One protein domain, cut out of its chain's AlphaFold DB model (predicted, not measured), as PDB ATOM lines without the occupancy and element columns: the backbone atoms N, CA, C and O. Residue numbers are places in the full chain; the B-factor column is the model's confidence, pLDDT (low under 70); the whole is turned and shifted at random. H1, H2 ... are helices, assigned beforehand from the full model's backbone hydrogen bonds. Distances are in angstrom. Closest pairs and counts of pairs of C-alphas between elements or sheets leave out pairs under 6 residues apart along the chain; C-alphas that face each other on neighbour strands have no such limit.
ATOM      1  N   GLN A 121     111.809 188.293  76.519       95.25
ATOM      2  CA  GLN A 121     110.857 189.396  76.415       95.25
ATOM      3  C   GLN A 121     109.457 188.904  76.015       95.25
ATOM      4  O   GLN A 121     108.491 189.196  76.722       95.25
ATOM      5  N   ARG A 122     109.346 188.081  74.964       93.44
ATOM      6  CA  ARG A 122     108.063 187.496  74.522       93.44
ATOM      7  C   ARG A 122     107.393 186.670  75.615       93.44
ATOM      8  O   ARG A 122     106.174 186.735  75.788       93.44
ATOM      9  N   TYR A 123     108.180 185.907  76.377       94.50
ATOM     10  CA  TYR A 123     107.674 185.163  77.529       94.50
ATOM     11  C   TYR A 123     107.095 186.100  78.598       94.50
ATOM     12  O   TYR A 123     105.987 185.862  79.084       94.50
ATOM     13  N   ARG A 124     107.811 187.178  78.946       96.50
ATOM     14  CA  ARG A 124     107.340 188.166  79.931       96.50
ATOM     15  C   ARG A 124     106.051 188.845  79.478       96.50
ATOM     16  O   ARG A 124     105.126 188.922  80.279       96.50
ATOM     17  N   GLU A 125     105.971 189.265  78.219       96.94
ATOM     18  CA  GLU A 125     104.777 189.886  77.624       96.94
ATOM     19  C   GLU A 125     103.578 188.926  77.600       96.94
ATOM     20  O   GLU A 125     102.466 189.281  77.992       96.94
ATOM     21  N   SER A 126     103.803 187.666  77.227       95.75
ATOM     22  CA  SER A 126     102.755 186.635  77.252       95.75
ATOM     23  C   SER A 126     102.259 186.372  78.678       95.75
ATOM     24  O   SER A 126     101.065 186.185  78.923       95.75
ATOM     25  N   LEU A 127     103.175 186.380  79.648       96.69
ATOM     26  CA  LEU A 127     102.864 186.161  81.054       96.69
ATOM     27  C   LEU A 127     102.104 187.340  81.674       96.69
ATOM     28  O   LEU A 127     101.189 187.111  82.467       96.69
ATOM     29  N   THR A 128     102.453 188.583  81.331       97.38
ATOM     30  CA  THR A 128     101.697 189.764  81.772       97.38
ATOM     31  C   THR A 128     100.310 189.788  81.141       97.38
ATOM     32  O   THR A 128      99.340 189.957  81.874       97.38
ATOM     33  N   ALA A 129     100.178 189.497  79.842       97.31
ATOM     34  CA  ALA A 129      98.877 189.399  79.174       97.31
ATOM     35  C   ALA A 129      97.960 188.339  79.821       97.31
ATOM     36  O   ALA A 129      96.782 188.600  80.088       97.31
ATOM     37  N   LEU A 130      98.495 187.157  80.153       97.00
ATOM     38  CA  LEU A 130      97.741 186.115  80.864       97.00
ATOM     39  C   LEU A 130      97.319 186.549  82.274       97.00
ATOM     40  O   LEU A 130      96.202 186.264  82.695       97.00
ATOM     41  N   LYS A 131      98.183 187.257  83.007       97.56
ATOM     42  CA  LYS A 131      97.832 187.781  84.335       97.56
ATOM     43  C   LYS A 131      96.742 188.847  84.262       97.56
ATOM     44  O   LYS A 131      95.813 188.801  85.059       97.56
ATOM     45  N   THR A 132      96.829 189.764  83.302       97.75
ATOM     46  CA  THR A 132      95.814 190.807  83.098       97.75
ATOM     47  C   THR A 132      94.460 190.198  82.749       97.75
ATOM     48  O   THR A 132      93.449 190.578  83.331       97.75
ATOM     49  N   THR A 133      94.432 189.204  81.855       97.00
ATOM     50  CA  THR A 133      93.185 188.508  81.487       97.00
ATOM     51  C   THR A 133      92.605 187.685  82.639       97.00
ATOM     52  O   THR A 133      91.392 187.691  82.828       97.00
ATOM     53  N   LEU A 134      93.444 187.033  83.453       97.75
ATOM     54  CA  LEU A 134      93.001 186.367  84.684       97.75
ATOM     55  C   LEU A 134      92.403 187.356  85.690       97.75
ATOM     56  O   LEU A 134      91.325 187.093  86.212       97.75
ATOM     57  N   GLY A 135      93.058 188.498  85.919       97.81
ATOM     58  CA  GLY A 135      92.543 189.538  86.813       97.81
ATOM     59  C   GLY A 135      91.216 190.128  86.327       97.81
ATOM     60  O   GLY A 135      90.308 190.333  87.126       97.81
ATOM     61  N   ALA A 136      91.064 190.334  85.014       97.62
ATOM     62  CA  ALA A 136      89.801 190.779  84.425       97.62
ATOM     63  C   ALA A 136      88.667 189.763  84.652       97.62
ATOM     64  O   ALA A 136      87.593 190.153  85.103       97.62
ATOM     65  N   LEU A 137      88.921 188.464  84.437       96.94
ATOM     66  CA  LEU A 137      87.934 187.413  84.720       96.94
ATOM     67  C   LEU A 137      87.584 187.326  86.208       96.94
ATOM     68  O   LEU A 137      86.424 187.131  86.554       96.94
ATOM     69  N   GLU A 138      88.560 187.474  87.103       96.75
ATOM     70  CA  GLU A 138      88.292 187.484  88.545       96.75
ATOM     71  C   GLU A 138      87.405 188.667  88.947       96.75
ATOM     72  O   GLU A 138      86.485 188.496  89.746       96.75
ATOM     73  N   LEU A 139      87.618 189.842  88.348       96.94
ATOM     74  CA  LEU A 139      86.747 190.999  88.544       96.94
ATOM     75  C   LEU A 139      85.337 190.765  87.988       96.94
ATOM     76  O   LEU A 139      84.371 191.151  88.642       96.94
ATOM     77  N   GLU A 140      85.196 190.132  86.822       95.62
ATOM     78  CA  GLU A 140      83.888 189.751  86.267       95.62
ATOM     79  C   GLU A 140      83.142 188.781  87.194       95.62
ATOM     80  O   GLU A 140      81.981 189.023  87.526       95.62
ATOM     81  N   MET A 141      83.824 187.751  87.707       95.62
ATOM     82  CA  MET A 141      83.244 186.807  88.672       95.62
ATOM     83  C   MET A 141      82.807 187.501  89.971       95.62
ATOM     84  O   MET A 141      81.754 187.183  90.522       95.62
ATOM     85  N   MET A 142      83.588 188.469  90.462       94.88
ATOM     86  CA  MET A 142      83.230 189.243  91.657       94.88
ATOM     87  C   MET A 142      82.046 190.185  91.407       94.88
ATOM     88  O   MET A 142      81.165 190.289  92.259       94.88
ATOM     89  N   LYS A 143      81.980 190.833  90.234       94.88
ATOM     90  CA  LYS A 143      80.844 191.687  89.837       94.88
ATOM     91  C   LYS A 143      79.545 190.897  89.702       94.88
ATOM     92  O   LYS A 143      78.491 191.424  90.037       94.88
ATOM     93  N   GLY A 144      79.624 189.638  89.275       91.75
ATOM     94  CA  GLY A 144      78.483 188.728  89.181       91.75
ATOM     95  C   GLY A 144      77.929 188.238  90.525       91.75
ATOM     96  O   GLY A 144      77.157 187.295  90.527       91.75
ATOM     97  N   GLY A 145      78.316 188.805  91.672       92.12
ATOM     98  CA  GLY A 145      77.843 188.346  92.988       92.12
ATOM     99  C   GLY A 145      78.746 187.302  93.654       92.12
ATOM    100  O   GLY A 145      78.344 186.668  94.630       92.12
ATOM    101  N   GLY A 146      79.977 187.137  93.160       93.62
ATOM    102  CA  GLY A 146      80.995 186.297  93.784       93.62
ATOM    103  C   GLY A 146      80.701 184.797  93.658       93.62
ATOM    104  O   GLY A 146      80.073 184.380  92.692       93.62
ATOM    105  N   PRO A 147      81.176 183.956  94.595       93.88
ATOM    106  CA  PRO A 147      81.019 182.504  94.508       93.88
ATOM    107  C   PRO A 147      79.587 182.014  94.751       93.88
ATOM    108  O   PRO A 147      79.273 180.906  94.342       93.88
ATOM    109  N   SER A 148      78.727 182.808  95.400       96.31
ATOM    110  CA  SER A 148      77.348 182.414  95.716       96.31
ATOM    111  C   SER A 148      76.281 183.175  94.931       96.31
ATOM    112  O   SER A 148      75.100 182.947  95.174       96.31
ATOM    113  N   GLY A 149      76.650 184.084  94.022       94.75
ATOM    114  CA  GLY A 149      75.686 184.845  93.211       94.75
ATOM    115  C   GLY A 149      74.777 185.767  94.026       94.75
ATOM    116  O   GLY A 149      73.676 186.095  93.597       94.75
ATOM    117  N   GLY A 150      75.205 186.145  95.234       95.06
ATOM    118  CA  GLY A 150      74.395 186.911  96.184       95.06
ATOM    119  C   GLY A 150      73.388 186.087  96.995       95.06
ATOM    120  O   GLY A 150      72.657 186.665  97.795       95.06
ATOM    121  N   TRP A 151      73.346 184.759  96.834       97.44
ATOM    122  CA  TRP A 151      72.593 183.882  97.737       97.44
ATOM    123  C   TRP A 151      73.344 183.654  99.047       97.44
ATOM    124  O   TRP A 151      74.580 183.716  99.092       97.44
ATOM    125  N   ASP A 152      72.586 183.329 100.100       97.38
ATOM    126  CA  ASP A 152      73.163 182.814 101.337       97.38
ATOM    127  C   ASP A 152      73.976 181.543 101.051       97.38
ATOM    128  O   ASP A 152      73.602 180.716 100.211       97.38
ATOM    129  N   ALA A 153      75.094 181.378 101.756       96.94
ATOM    130  CA  ALA A 153      75.991 180.248 101.545       96.94
ATOM    131  C   ALA A 153      75.287 178.895 101.769       96.94
ATOM    132  O   ALA A 153      75.556 177.933 101.046       96.94
ATOM    133  N   THR A 154      74.355 178.827 102.725       97.75
ATOM    134  CA  THR A 154      73.596 177.612 103.053       97.75
ATOM    135  C   THR A 154      72.641 177.239 101.924       97.75
ATOM    136  O   THR A 154      72.591 176.079 101.497       97.75
ATOM    137  N   ASP A 155      71.919 178.233 101.408       98.06
ATOM    138  CA  ASP A 155      70.957 178.074 100.318       98.06
ATOM    139  C   ASP A 155      71.661 177.721  99.006       98.06
ATOM    140  O   ASP A 155      71.240 176.803  98.296       98.06
ATOM    141  N   HIS A 156      72.779 178.390  98.716       97.88
ATOM    142  CA  HIS A 156      73.618 178.094  97.560       97.88
ATOM    143  C   HIS A 156      74.149 176.652  97.609       97.88
ATOM    144  O   HIS A 156      74.009 175.900  96.645       97.88
ATOM    145  N   GLN A 157      74.664 176.206  98.759       97.88
ATOM    146  CA  GLN A 157      75.146 174.832  98.922       97.88
ATOM    147  C   GLN A 157      74.011 173.794  98.820       97.88
ATOM    148  O   GLN A 157      74.206 172.672  98.337       97.88
ATOM    149  N   ALA A 158      72.806 174.114  99.300       97.75
ATOM    150  CA  ALA A 158      71.635 173.262  99.102       97.75
ATOM    151  C   ALA A 158      71.264 173.162  97.613       97.75
ATOM    152  O   ALA A 158      71.025 172.057  97.117       97.75
ATOM    153  N   PHE A 159      71.290 174.286  96.893       97.50
ATOM    154  CA  PHE A 159      71.084 174.342  95.449       97.50
ATOM    155  C   PHE A 159      72.105 173.486  94.681       97.50
ATOM    156  O   PHE A 159      71.695 172.626  93.898       97.50
ATOM    157  N   GLU A 160      73.406 173.629  94.956       96.44
ATOM    158  CA  GLU A 160      74.463 172.839  94.304       96.44
ATOM    159  C   GLU A 160      74.274 171.333  94.527       96.44
ATOM    160  O   GLU A 160      74.369 170.541  93.587       96.44
ATOM    161  N   ARG A 161      73.930 170.912  95.752       97.31
ATOM    162  CA  ARG A 161      73.648 169.496  96.052       97.31
ATOM    163  C   ARG A 161      72.478 168.962  95.231       97.31
ATOM    164  O   ARG A 161      72.554 167.852  94.705       97.31
ATOM    165  N   ILE A 162      71.401 169.734  95.106       96.50
ATOM    166  CA  ILE A 162      70.234 169.347  94.300       96.50
ATOM    167  C   ILE A 162      70.613 169.258  92.818       96.50
ATOM    168  O   ILE A 162      70.203 168.307  92.149       96.50
ATOM    169  N   LEU A 163      71.414 170.205  92.326       94.88
ATOM    170  CA  LEU A 163      71.890 170.243  90.948       94.88
ATOM    171  C   LEU A 163      72.780 169.035  90.618       94.88
ATOM    172  O   LEU A 163      72.530 168.338  89.634       94.88
ATOM    173  N   HIS A 164      73.760 168.724  91.470       93.25
ATOM    174  CA  HIS A 164      74.631 167.558  91.301       93.25
ATOM    175  C   HIS A 164      73.852 166.238  91.364       93.25
ATOM    176  O   HIS A 164      74.071 165.351  90.537       93.25
ATOM    177  N   ASN A 165      72.882 166.128  92.277       93.75
ATOM    178  CA  ASN A 165      72.035 164.939  92.400       93.75
ATOM    179  C   ASN A 165      71.050 164.769  91.229       93.75
ATOM    180  O   ASN A 165      70.545 163.669  91.004       93.75
ATOM    181  N   ALA A 166      70.744 165.836  90.486       89.25
ATOM    182  CA  ALA A 166      69.851 165.774  89.331       89.25
ATOM    183  C   ALA A 166      70.487 165.077  88.112       89.25
ATOM    184  O   ALA A 166      69.756 164.599  87.242       89.25
ATOM    185  N   GLY A 167      71.824 165.007  88.038       72.44
ATOM    186  CA  GLY A 167      72.559 164.181  87.069       72.44
ATOM    187  C   GLY A 167      72.218 164.423  85.592       72.44
ATOM    188  O   GLY A 167      72.333 163.505  84.785       72.44
ATOM    189  N   GLY A 168      71.727 165.614  85.232       74.38
ATOM    190  CA  GLY A 168      71.341 165.975  83.859       74.38
ATOM    191  C   GLY A 168      70.073 165.297  83.315       74.38
ATOM    192  O   GLY A 168      69.628 165.643  82.226       74.38
ATOM    193  N   GLN A 169      69.449 164.374  84.053       73.38
ATOM    194  CA  GLN A 169      68.209 163.706  83.623       73.38
ATOM    195  C   GLN A 169      66.958 164.561  83.853       73.38
ATOM    196  O   GLN A 169      65.881 164.269  83.335       73.38
ATOM    197  N   ILE A 170      67.089 165.617  84.650       79.69
ATOM    198  CA  ILE A 170      65.976 166.458  85.068       79.69
ATOM    199  C   ILE A 170      66.025 167.744  84.261       79.69
ATOM    200  O   ILE A 170      66.927 168.559  84.430       79.69
ATOM    201  N   GLY A 171      65.033 167.940  83.392       87.44
ATOM    202  CA  GLY A 171      64.873 169.206  82.683       87.44
ATOM    203  C   GLY A 171      64.681 170.381  83.650       87.44
ATOM    204  O   GLY A 171      64.245 170.201  84.790       87.44
ATOM    205  N   ARG A 172      64.937 171.605  83.172       89.81
ATOM    206  CA  ARG A 172      64.889 172.852  83.964       89.81
ATOM    207  C   ARG A 172      63.677 172.949  84.901       89.81
ATOM    208  O   ARG A 172      63.831 173.234  86.081       89.81
ATOM    209  N   LYS A 173      62.471 172.641  84.406       92.19
ATOM    210  CA  LYS A 173      61.232 172.685  85.207       92.19
ATOM    211  C   LYS A 173      61.274 171.743  86.417       92.19
ATOM    212  O   LYS A 173      60.856 172.126  87.504       92.19
ATOM    213  N   GLY A 174      61.787 170.526  86.239       93.88
ATOM    214  CA  GLY A 174      61.892 169.548  87.321       93.88
ATOM    215  C   GLY A 174      62.917 169.956  88.378       93.88
ATOM    216  O   GLY A 174      62.693 169.729  89.566       93.88
ATOM    217  N   LEU A 175      64.004 170.609  87.960       95.25
ATOM    218  CA  LEU A 175      65.008 171.142  88.875       95.25
ATOM    219  C   LEU A 175      64.420 172.253  89.749       95.25
ATOM    220  O   LEU A 175      64.517 172.174  90.970       95.25
ATOM    221  N   VAL A 176      63.731 173.224  89.142       96.44
ATOM    222  CA  VAL A 176      63.078 174.327  89.871       96.44
ATOM    223  C   VAL A 176      62.082 173.800  90.909       96.44
ATOM    224  O   VAL A 176      62.071 174.278  92.040       96.44
ATOM    225  N   ILE A 177      61.298 172.764  90.580       96.31
ATOM    226  CA  ILE A 177      60.369 172.129  91.533       96.31
ATOM    227  C   ILE A 177      61.119 171.519  92.727       96.31
ATOM    228  O   ILE A 177      60.687 171.671  93.871       96.31
ATOM    229  N   ARG A 178      62.247 170.837  92.488       96.56
ATOM    230  CA  ARG A 178      63.056 170.233  93.562       96.56
ATOM    231  C   ARG A 178      63.698 171.286  94.455       96.56
ATOM    232  O   ARG A 178      63.631 171.148  95.673       96.56
ATOM    233  N   VAL A 179      64.264 172.335  93.859       97.12
ATOM    234  CA  VAL A 179      64.855 173.454  94.603       97.12
ATOM    235  C   VAL A 179      63.783 174.156  95.433       97.12
ATOM    236  O   VAL A 179      63.975 174.321  96.629       97.12
ATOM    237  N   LYS A 180      62.610 174.451  94.862       97.69
ATOM    238  CA  LYS A 180      61.502 175.094  95.589       97.69
ATOM    239  C   LYS A 180      60.955 174.242  96.741       97.69
ATOM    240  O   LYS A 180      60.508 174.792  97.741       97.69
ATOM    241  N   ARG A 181      60.990 172.909  96.619       96.88
ATOM    242  CA  ARG A 181      60.616 171.996  97.712       96.88
ATOM    243  C   ARG A 181      61.641 172.011  98.851       96.88
ATOM    244  O   ARG A 181      61.240 171.878 100.000       96.88
ATOM    245  N   ALA A 182      62.931 172.134  98.541       97.00
ATOM    246  CA  ALA A 182      63.993 172.172  99.545       97.00
ATOM    247  C   ALA A 182      64.167 173.560 100.186       97.00
ATOM    248  O   ALA A 182      64.478 173.644 101.368       97.00
ATOM    249  N   LEU A 183      63.946 174.625  99.412       97.12
ATOM    250  CA  LEU A 183      64.121 176.027  99.795       97.12
ATOM    251  C   LEU A 183      62.798 176.781  99.569       97.12
ATOM    252  O   LEU A 183      62.634 177.488  98.567       97.12
ATOM    253  N   PRO A 184      61.800 176.599 100.454       97.12
ATOM    254  CA  PRO A 184      60.467 177.161 100.258       97.12
ATOM    255  C   PRO A 184      60.438 178.690 100.372       97.12
ATOM    256  O   PRO A 184      59.567 179.313  99.757       97.12
ATOM    257  N   HIS A 185      61.385 179.298 101.093       97.38
ATOM    258  CA  HIS A 185      61.496 180.751 101.268       97.38
ATOM    259  C   HIS A 185      61.981 181.486 100.013       97.38
ATOM    260  O   HIS A 185      61.686 182.667  99.855       97.38
ATOM    261  N   ILE A 186      62.655 180.802  99.084       97.88
ATOM    262  CA  ILE A 186      63.175 181.416  97.854       97.88
ATOM    263  C   ILE A 186      62.095 181.429  96.770       97.88
ATOM    264  O   ILE A 186      61.419 180.425  96.522       97.88
ATOM    265  N   SER A 187      61.894 182.567  96.105       98.12
ATOM    266  CA  SER A 187      60.916 182.684  95.018       98.12
ATOM    267  C   SER A 187      61.342 181.882  93.782       98.12
ATOM    268  O   SER A 187      62.522 181.637  93.542       98.12
ATOM    269  N   LYS A 188      60.369 181.467  92.964       96.81
ATOM    270  CA  LYS A 188      60.656 180.743  91.718       96.81
ATOM    271  C   LYS A 188      61.523 181.578  90.771       96.81
ATOM    272  O   LYS A 188      62.487 181.056  90.222       96.81
ATOM    273  N   ASP A 189      61.210 182.864  90.642       97.56
ATOM    274  CA  ASP A 189      61.940 183.784  89.768       97.56
ATOM    275  C   ASP A 189      63.387 183.972  90.235       97.56
ATOM    276  O   ASP A 189      64.297 184.016  89.413       97.56
ATOM    277  N   SER A 190      63.621 183.985  91.555       97.75
ATOM    278  CA  SER A 190      64.973 184.006  92.122       97.75
ATOM    279  C   SER A 190      65.747 182.725  91.792       97.75
ATOM    280  O   SER A 190      66.906 182.812  91.398       97.75
ATOM    281  N   ILE A 191      65.113 181.546  91.863       97.62
ATOM    282  CA  ILE A 191      65.733 180.272  91.447       97.62
ATOM    283  C   ILE A 191      66.084 180.301  89.954       97.62
ATOM    284  O   ILE A 191      67.169 179.873  89.566       97.62
ATOM    285  N   ASP A 192      65.175 180.790  89.108       96.62
ATOM    286  CA  ASP A 192      65.399 180.885  87.666       96.62
ATOM    287  C   ASP A 192      66.529 181.872  87.323       96.62
ATOM    288  O   ASP A 192      67.366 181.553  86.477       96.62
ATOM    289  N   ALA A 193      66.600 183.022  87.998       96.88
ATOM    290  CA  ALA A 193      67.703 183.973  87.854       96.88
ATOM    291  C   ALA A 193      69.038 183.372  88.321       96.88
ATOM    292  O   ALA A 193      70.048 183.481  87.626       96.88
ATOM    293  N   HIS A 194      69.031 182.660  89.451       97.50
ATOM    294  CA  HIS A 194      70.219 181.999  89.992       97.50
ATOM    295  C   HIS A 194      70.728 180.874  89.091       97.50
ATOM    296  O   HIS A 194      71.929 180.664  88.978       97.50
ATOM    297  N   LEU A 195      69.833 180.171  88.393       95.81
ATOM    298  CA  LEU A 195      70.216 179.173  87.392       95.81
ATOM    299  C   LEU A 195      70.953 179.790  86.203       95.81
ATOM    300  O   LEU A 195      71.919 179.202  85.721       95.81
ATOM    301  N   VAL A 196      70.495 180.949  85.723       96.12
ATOM    302  CA  VAL A 196      71.175 181.682  84.643       96.12
ATOM    303  C   VAL A 196      72.561 182.110  85.113       96.12
ATOM    304  O   VAL A 196      73.551 181.741  84.483       96.12
ATOM    305  N   TRP A 197      72.629 182.764  86.275       96.75
ATOM    306  CA  TRP A 197      73.889 183.165  86.895       96.75
ATOM    307  C   TRP A 197      74.851 181.983  87.092       96.75
ATOM    308  O   TRP A 197      76.023 182.083  86.752       96.75
ATOM    309  N   TYR A 198      74.375 180.844  87.603       96.12
ATOM    310  CA  TYR A 198      75.229 179.687  87.885       96.12
ATOM    311  C   TYR A 198      75.861 179.119  86.609       96.12
ATOM    312  O   TYR A 198      77.025 178.712  86.618       96.12
ATOM    313  N   ASN A 199      75.119 179.108  85.496       94.44
ATOM    314  CA  ASN A 199      75.661 178.683  84.207       94.44
ATOM    315  C   ASN A 199      76.760 179.643  83.731       94.44
ATOM    316  O   ASN A 199      77.855 179.187  83.408       94.44
ATOM    317  N   GLU A 200      76.507 180.955  83.776       95.56
ATOM    318  CA  GLU A 200      77.502 181.984  83.435       95.56
ATOM    319  C   GLU A 200      78.745 181.880  84.332       95.56
ATOM    320  O   GLU A 200      79.880 181.865  83.852       95.56
ATOM    321  N   TYR A 201      78.550 181.718  85.642       96.25
ATOM    322  CA  TYR A 201      79.626 181.524  86.607       96.25
ATOM    323  C   TYR A 201      80.448 180.264  86.304       96.25
ATOM    324  O   TYR A 201      81.678 180.293  86.372       96.25
ATOM    325  N   THR A 202      79.795 179.164  85.923       94.88
ATOM    326  CA  THR A 202      80.466 177.910  85.543       94.88
ATOM    327  C   THR A 202      81.306 178.093  84.276       94.88
ATOM    328  O   THR A 202      82.445 177.616  84.204       94.88
ATOM    329  N   GLU A 203      80.803 178.826  83.283       94.88
ATOM    330  CA  GLU A 203      81.561 179.178  82.077       94.88
ATOM    331  C   GLU A 203      82.779 180.056  82.406       94.88
ATOM    332  O   GLU A 203      83.896 179.770  81.965       94.88
ATOM    333  N   LEU A 204      82.619 181.070  83.259       95.44
ATOM    334  CA  LEU A 204      83.737 181.898  83.725       95.44
ATOM    335  C   LEU A 204      84.770 181.074  84.508       95.44
ATOM    336  O   LEU A 204      85.978 181.223  84.295       95.44
ATOM    337  N   ALA A 205      84.320 180.159  85.368       95.62
ATOM    338  CA  ALA A 205      85.188 179.281  86.144       95.62
ATOM    339  C   ALA A 205      85.990 178.323  85.247       95.62
ATOM    340  O   ALA A 205      87.199 178.162  85.449       95.62
ATOM    341  N   THR A 206      85.365 177.725  84.228       95.69
ATOM    342  CA  THR A 206      86.067 176.866  83.256       95.69
ATOM    343  C   THR A 206      87.084 177.669  82.442       95.69
ATOM    344  O   THR A 206      88.247 177.268  82.351       95.69
ATOM    345  N   ARG A 207      86.719 178.865  81.967       96.25
ATOM    346  CA  ARG A 207      87.643 179.775  81.269       96.25
ATOM    347  C   ARG A 207      88.831 180.188  82.144       96.25
ATOM    348  O   ARG A 207      89.974 180.192  81.674       96.25
ATOM    349  N   LYS A 208      88.601 180.474  83.430       96.94
ATOM    350  CA  LYS A 208      89.669 180.739  84.409       96.94
ATOM    351  C   LYS A 208      90.604 179.534  84.551       96.94
ATOM    352  O   LYS A 208      91.825 179.703  84.532       96.94
ATOM    353  N   GLN A 209      90.061 178.319  84.658       97.12
ATOM    354  CA  GLN A 209      90.866 177.093  84.728       97.12
ATOM    355  C   GLN A 209      91.719 176.883  83.468       97.12
ATOM    356  O   GLN A 209      92.893 176.512  83.581       97.12
ATOM    357  N   GLU A 210      91.179 177.161  82.281       96.25
ATOM    358  CA  GLU A 210      91.919 177.084  81.018       96.25
ATOM    359  C   GLU A 210      93.069 178.095  80.950       96.25
ATOM    360  O   GLU A 210      94.182 177.730  80.564       96.25
ATOM    361  N   LEU A 211      92.847 179.346  81.366       96.06
ATOM    362  CA  LEU A 211      93.919 180.347  81.439       96.06
ATOM    363  C   LEU A 211      94.996 179.953  82.455       96.06
ATOM    364  O   LEU A 211      96.187 180.065  82.167       96.06
ATOM    365  N   MET A 212      94.602 179.415  83.611       96.75
ATOM    366  CA  MET A 212      95.542 178.883  84.605       96.75
ATOM    367  C   MET A 212      96.338 177.685  84.076       96.75
ATOM    368  O   MET A 212      97.507 177.502  84.425       96.75
ATOM    369  N   LYS A 213      95.731 176.848  83.228       95.88
ATOM    370  CA  LYS A 213      96.441 175.782  82.513       95.88
ATOM    371  C   LYS A 213      97.450 176.374  81.523       95.88
ATOM    372  O   LYS A 213      98.629 176.073  81.656       95.88
ATOM    373  N   LYS A 214      97.032 177.301  80.652       95.56
ATOM    374  CA  LYS A 214      97.926 178.001  79.706       95.56
ATOM    375  C   LYS A 214      99.102 178.679  80.406       95.56
ATOM    376  O   LYS A 214     100.226 178.603  79.928       95.56
ATOM    377  N   TYR A 215      98.869 179.291  81.566       96.75
ATOM    378  CA  TYR A 215      99.923 179.886  82.388       96.75
ATOM    379  C   TYR A 215     100.955 178.849  82.862       96.75
ATOM    380  O   TYR A 215     102.164 179.087  82.771       96.75
ATOM    381  N   ARG A 216     100.498 177.690  83.356       96.38
ATOM    382  CA  ARG A 216     101.383 176.588  83.772       96.38
ATOM    383  C   ARG A 216     102.160 176.020  82.589       96.38
ATOM    384  O   ARG A 216     103.370 175.832  82.712       96.38
ATOM    385  N   ASP A 217     101.486 175.822  81.463       94.75
ATOM    386  CA  ASP A 217     102.078 175.285  80.240       94.75
ATOM    387  C   ASP A 217     103.160 176.236  79.712       94.75
ATOM    388  O   ASP A 217     104.305 175.816  79.550       94.75
ATOM    389  N   LEU A 218     102.862 177.536  79.595       95.06
ATOM    390  CA  LEU A 218     103.818 178.573  79.186       95.06
ATOM    391  C   LEU A 218     105.045 178.617  80.110       95.06
ATOM    392  O   LEU A 218     106.183 178.686  79.648       95.06
ATOM    393  N   LYS A 219     104.832 178.547  81.429       95.62
ATOM    394  CA  LYS A 219     105.922 178.522  82.413       95.62
ATOM    395  C   LYS A 219     106.793 177.272  82.273       95.62
ATOM    396  O   LYS A 219     108.011 177.366  82.414       95.62
ATOM    397  N   SER A 220     106.183 176.117  82.014       94.62
ATOM    398  CA  SER A 220     106.909 174.860  81.819       94.62
ATOM    399  C   SER A 220     107.697 174.847  80.506       94.62
ATOM    400  O   SER A 220     108.866 174.471  80.518       94.62
ATOM    401  N   ALA A 221     107.110 175.350  79.415       93.06
ATOM    402  CA  ALA A 221     107.751 175.457  78.110       93.06
ATOM    403  C   ALA A 221     108.987 176.362  78.172       93.06
ATOM    404  O   ALA A 221     110.073 175.942  77.783       93.06
ATOM    405  N   TYR A 222     108.860 177.545  78.785       94.12
ATOM    406  CA  TYR A 222     109.991 178.456  78.977       94.12
ATOM    407  C   TYR A 222     111.106 177.844  79.841       94.12
ATOM    408  O   TYR A 222     112.291 178.054  79.588       94.12
ATOM    409  N   ALA A 223     110.756 177.052  80.862       94.00
ATOM    410  CA  ALA A 223     111.754 176.357  81.676       94.00
ATOM    411  C   ALA A 223     112.521 175.287  80.877       94.00
ATOM    412  O   ALA A 223     113.726 175.135  81.082       94.00
ATOM    413  N   VAL A 224     111.840 174.571  79.975       92.44
ATOM    414  CA  VAL A 224     112.456 173.581  79.076       92.44
ATOM    415  C   VAL A 224     113.355 174.265  78.049       92.44
ATOM    416  O   VAL A 224     114.511 173.874  77.920       92.44
ATOM    417  N   GLU A 225     112.878 175.323  77.395       90.94
ATOM    418  CA  GLU A 225     113.656 176.106  76.424       90.94
ATOM    419  C   GLU A 225     114.927 176.681  77.067       90.94
ATOM    420  O   GLU A 225     116.034 176.517  76.558       90.94
ATOM    421  N   LYS A 226     114.808 177.248  78.273       92.62
ATOM    422  CA  LYS A 226     115.960 177.753  79.033       92.62
ATOM    423  C   LYS A 226     116.938 176.651  79.448       92.62
ATOM    424  O   LYS A 226     118.134 176.914  79.577       92.62
ATOM    425  N   ALA A 227     116.456 175.436  79.705       91.12
ATOM    426  CA  ALA A 227     117.319 174.294  80.003       91.12
ATOM    427  C   ALA A 227     118.078 173.828  78.752       91.12
ATOM    428  O   ALA A 227     119.284 173.606  78.840       91.12
ATOM    429  N   GLN A 228     117.400 173.764  77.604       89.94
ATOM    430  CA  GLN A 228     118.010 173.441  76.312       89.94
ATOM    431  C   GLN A 228     119.060 174.482  75.917       89.94
ATOM    432  O   GLN A 228     120.171 174.101  75.567       89.94
ATOM    433  N   GLN A 229     118.771 175.777  76.091       88.75
ATOM    434  CA  GLN A 229     119.734 176.843  75.805       88.75
ATOM    435  C   GLN A 229     121.011 176.706  76.647       88.75
ATOM    436  O   GLN A 229     122.124 176.852  76.153       88.75
ATOM    437  N   ARG A 230     120.879 176.368  77.934       89.50
ATOM    438  CA  ARG A 230     122.049 176.134  78.800       89.50
ATOM    439  C   ARG A 230     122.864 174.927  78.363       89.50
ATOM    440  O   ARG A 230     124.081 174.927  78.528       89.50
ATOM    441  N   GLU A 231     122.204 173.890  77.862       89.69
ATOM    442  CA  GLU A 231     122.872 172.704  77.337       89.69
ATOM    443  C   GLU A 231     123.624 173.028  76.041       89.69
ATOM    444  O   GLU A 231     124.803 172.689  75.935       89.69
ATOM    445  N   THR A 232     123.010 173.770  75.115       87.25
ATOM    446  CA  THR A 232     123.673 174.218  73.879       87.25
ATOM    447  C   THR A 232     124.846 175.149  74.167       87.25
ATOM    448  O   THR A 232     125.932 174.936  73.633       87.25
ATOM    449  N   ASP A 233     124.680 176.114  75.075       88.12
ATOM    450  CA  ASP A 233     125.748 177.041  75.469       88.12
ATOM    451  C   ASP A 233     126.907 176.298  76.152       88.12
ATOM    452  O   ASP A 233     128.078 176.643  75.966       88.12
ATOM    453  N   ALA A 234     126.608 175.251  76.932       90.94
ATOM    454  CA  ALA A 234     127.623 174.412  77.563       90.94
ATOM    455  C   ALA A 234     128.396 173.569  76.540       90.94
ATOM    456  O   ALA A 234     129.618 173.446  76.663       90.94
ATOM    457  N   VAL A 235     127.713 173.008  75.537       91.62
ATOM    458  CA  VAL A 235     128.345 172.257  74.438       91.62
ATOM    459  C   VAL A 235     129.230 173.178  73.600       91.62
ATOM    460  O   VAL A 235     130.393 172.846  73.362       91.62
ATOM    461  N   GLU A 236     128.739 174.360  73.230       88.44
ATOM    462  CA  GLU A 236     129.511 175.337  72.456       88.44
ATOM    463  C   GLU A 236     130.715 175.855  73.256       88.44
ATOM    464  O   GLU A 236     131.843 175.866  72.767       88.44
ATOM    465  N   SER A 237     130.533 176.152  74.546       87.38
ATOM    466  CA  SER A 237     131.643 176.530  75.433       87.38
ATOM    467  C   SER A 237     132.704 175.431  75.549       87.38
ATOM    468  O   SER A 237     133.897 175.727  75.653       87.38
ATOM    469  N   GLN A 238     132.308 174.154  75.553       88.88
ATOM    470  CA  GLN A 238     133.259 173.039  75.529       88.88
ATOM    471  C   GLN A 238     133.987 172.938  74.191       88.88
ATOM    472  O   GLN A 238     135.189 172.666  74.178       88.88
ATOM    473  N   ARG A 239     133.287 173.169  73.078       90.62
ATOM    474  CA  ARG A 239     133.878 173.176  71.742       90.62
ATOM    475  C   ARG A 239     134.921 174.284  71.602       90.62
ATOM    476  O   ARG A 239     136.060 173.981  71.259       90.62
ATOM    477  N   ILE A 240     134.581 175.514  71.987       87.94
ATOM    478  CA  ILE A 240     135.501 176.663  71.972       87.94
ATOM    479  C   ILE A 240     136.736 176.382  72.840       87.94
ATOM    480  O   ILE A 240     137.860 176.657  72.425       87.94
ATOM    481  N   LYS A 241     136.563 175.779  74.026       89.62
ATOM    482  CA  LYS A 241     137.695 175.387  74.886       89.62
ATOM    483  C   LYS A 241     138.611 174.361  74.216       89.62
ATOM    484  O   LYS A 241     139.827 174.527  74.273       89.62
ATOM    485  N   LYS A 242     138.048 173.334  73.569       90.69
ATOM    486  CA  LYS A 242     138.825 172.318  72.835       90.69
ATOM    487  C   LYS A 242     139.563 172.916  71.637       90.69
ATOM    488  O   LYS A 242     140.731 172.600  71.432       90.69
ATOM    489  N   GLU A 243     138.914 173.798  70.877       88.31
ATOM    490  CA  GLU A 243     139.534 174.493  69.742       88.31
ATOM    491  C   GLU A 243     140.668 175.423  70.206       88.31
ATOM    492  O   GLU A 243     141.760 175.392  69.638       88.31
ATOM    493  N   ALA A 244     140.469 176.178  71.293       86.88
ATOM    494  CA  ALA A 244     141.501 177.032  71.879       86.88
ATOM    495  C   ALA A 244     142.700 176.229  72.418       86.88
ATOM    496  O   ALA A 244     143.851 176.634  72.243       86.88
ATOM    497  N   GLU A 245     142.456 175.078  73.050       86.06
ATOM    498  CA  GLU A 245     143.521 174.177  73.501       86.06
ATOM    499  C   GLU A 245     144.289 173.570  72.314       86.06
ATOM    500  O   GLU A 245     145.521 173.530  72.331       86.06
ATOM    501  N   GLY A 246     143.586 173.165  71.251       83.88
ATOM    502  CA  GLY A 246     144.196 172.687  70.008       83.88
ATOM    503  C   GLY A 246     145.079 173.745  69.337       83.88
ATOM    504  O   GLY A 246     146.219 173.458  68.970       83.88
ATOM    505  N   GLN A 247     144.609 174.995  69.253       79.25
ATOM    506  CA  GLN A 247     145.404 176.104  68.710       79.25
ATOM    507  C   GLN A 247     146.639 176.425  69.563       79.25
ATOM    508  O   GLN A 247     147.694 176.741  69.007       79.25
ATOM    509  N   ARG A 248     146.552 176.316  70.897       76.81
ATOM    510  CA  ARG A 248     147.726 176.457  71.778       76.81
ATOM    511  C   ARG A 248     148.771 175.376  71.506       76.81
ATOM    512  O   ARG A 248     149.950 175.708  71.423       76.81
ATOM    513  N   LYS A 249     148.355 174.119  71.309       77.81
ATOM    514  CA  LYS A 249     149.271 173.011  70.973       77.81
ATOM    515  C   LYS A 249     149.963 173.222  69.623       77.81
ATOM    516  O   LYS A 249     151.155 172.969  69.523       77.81
ATOM    517  N   LEU A 250     149.259 173.754  68.621       70.81
ATOM    518  CA  LEU A 250     149.842 174.053  67.304       70.81
ATOM    519  C   LEU A 250     150.830 175.233  67.327       70.81
ATOM    520  O   LEU A 250     151.835 175.189  66.629       70.81
ATOM    521  N   ARG A 251     150.590 176.268  68.147       64.94
ATOM    522  CA  ARG A 251     151.535 177.395  68.317       64.94
ATOM    523  C   ARG A 251     152.752 177.057  69.181       64.94
ATOM    524  O   ARG A 251     153.748 177.765  69.107       64.94
TER     525      ARG A 251
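Overview. This is residues 121 to 251 of the 375 residues of an uncharacterized protein of Neospora caninum (strain Liverpool) (UniProt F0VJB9). One very long helix, H4, makes the long axis; H1 packs side by side with it over residues 201 to 222, running the opposite way, and the short helices H2 and H3 form a small head at the end where H4 begins. Beyond H1, residues 223 to 251 of H4 stick out as a free arm. The printed part has 131 residues with four named helices, in the order H1, H2, H3, H4, and no named strand; the class is all helix. The whole is extended, with a radius of gyration of the C-alphas of 27.6 A, and spans 96 by 29 by 21 A.

Along the chain. H1 covers residues 121 to 143 and measures 33.0 A from first to last C-alpha, beginning at C-alpha 121 at (110.857, 189.396, 76.415). H2 covers residues 153 to 166 and measures 19.9 A. H3 covers residues 172 to 182 and measures 15.6 A. H4 covers residues 188 to 251 and measures 93.9 A, from C-alpha 188 at (60.656, 180.743, 91.718) to C-alpha 251 at (151.535, 177.395, 68.317).

Arrangement. H1 touches H4, which meets it with residues 201 to 222 alone; their closest C-alphas, those of Leu 134 and Lys 208, are 6.5 A apart. The two run opposite ways at a shallow tilt of 14 degrees. H1 is apart from H2 and from H3. H2 touches H3, the closest C-alphas being those of Phe 159 and Val 179 at 6.3 A, at a steep tilt of 48 degrees, opposite ways. H2 and H4 are near each other, with 7 pairs of C-alphas within 10 A but no pair within 8 A. H3 touches H4, which meets it with residues 188 to 192 alone; the closest C-alphas are those of Val 176 and Ile 191, 6.7 A apart, and the lines are about perpendicular at 74 degrees. With 1 of these 3 touching pairs at a shallow tilt, the helix packing is mostly crossed, that is, at larger angles, but only just. In H1, H2, H3 and H4 every O i to N i+4 pair is within hydrogen-bond range.

Size, cuts and confidence. The C-alphas farthest apart are those of Pro 184 and Arg 251, at 96.5 A. Without residues 223 to 251, which stand free, the body has 102 residues and spans 57 by 27 by 19 A. The printed part has no cut. The links H2 to H3 and H3 to H4 are tight, with 5 residues each, and the link H1 to H2, with 9 residues, is short; no link is long. The mean pLDDT of the printed part is 93.2, and of its residues Arg 251 alone is under 70.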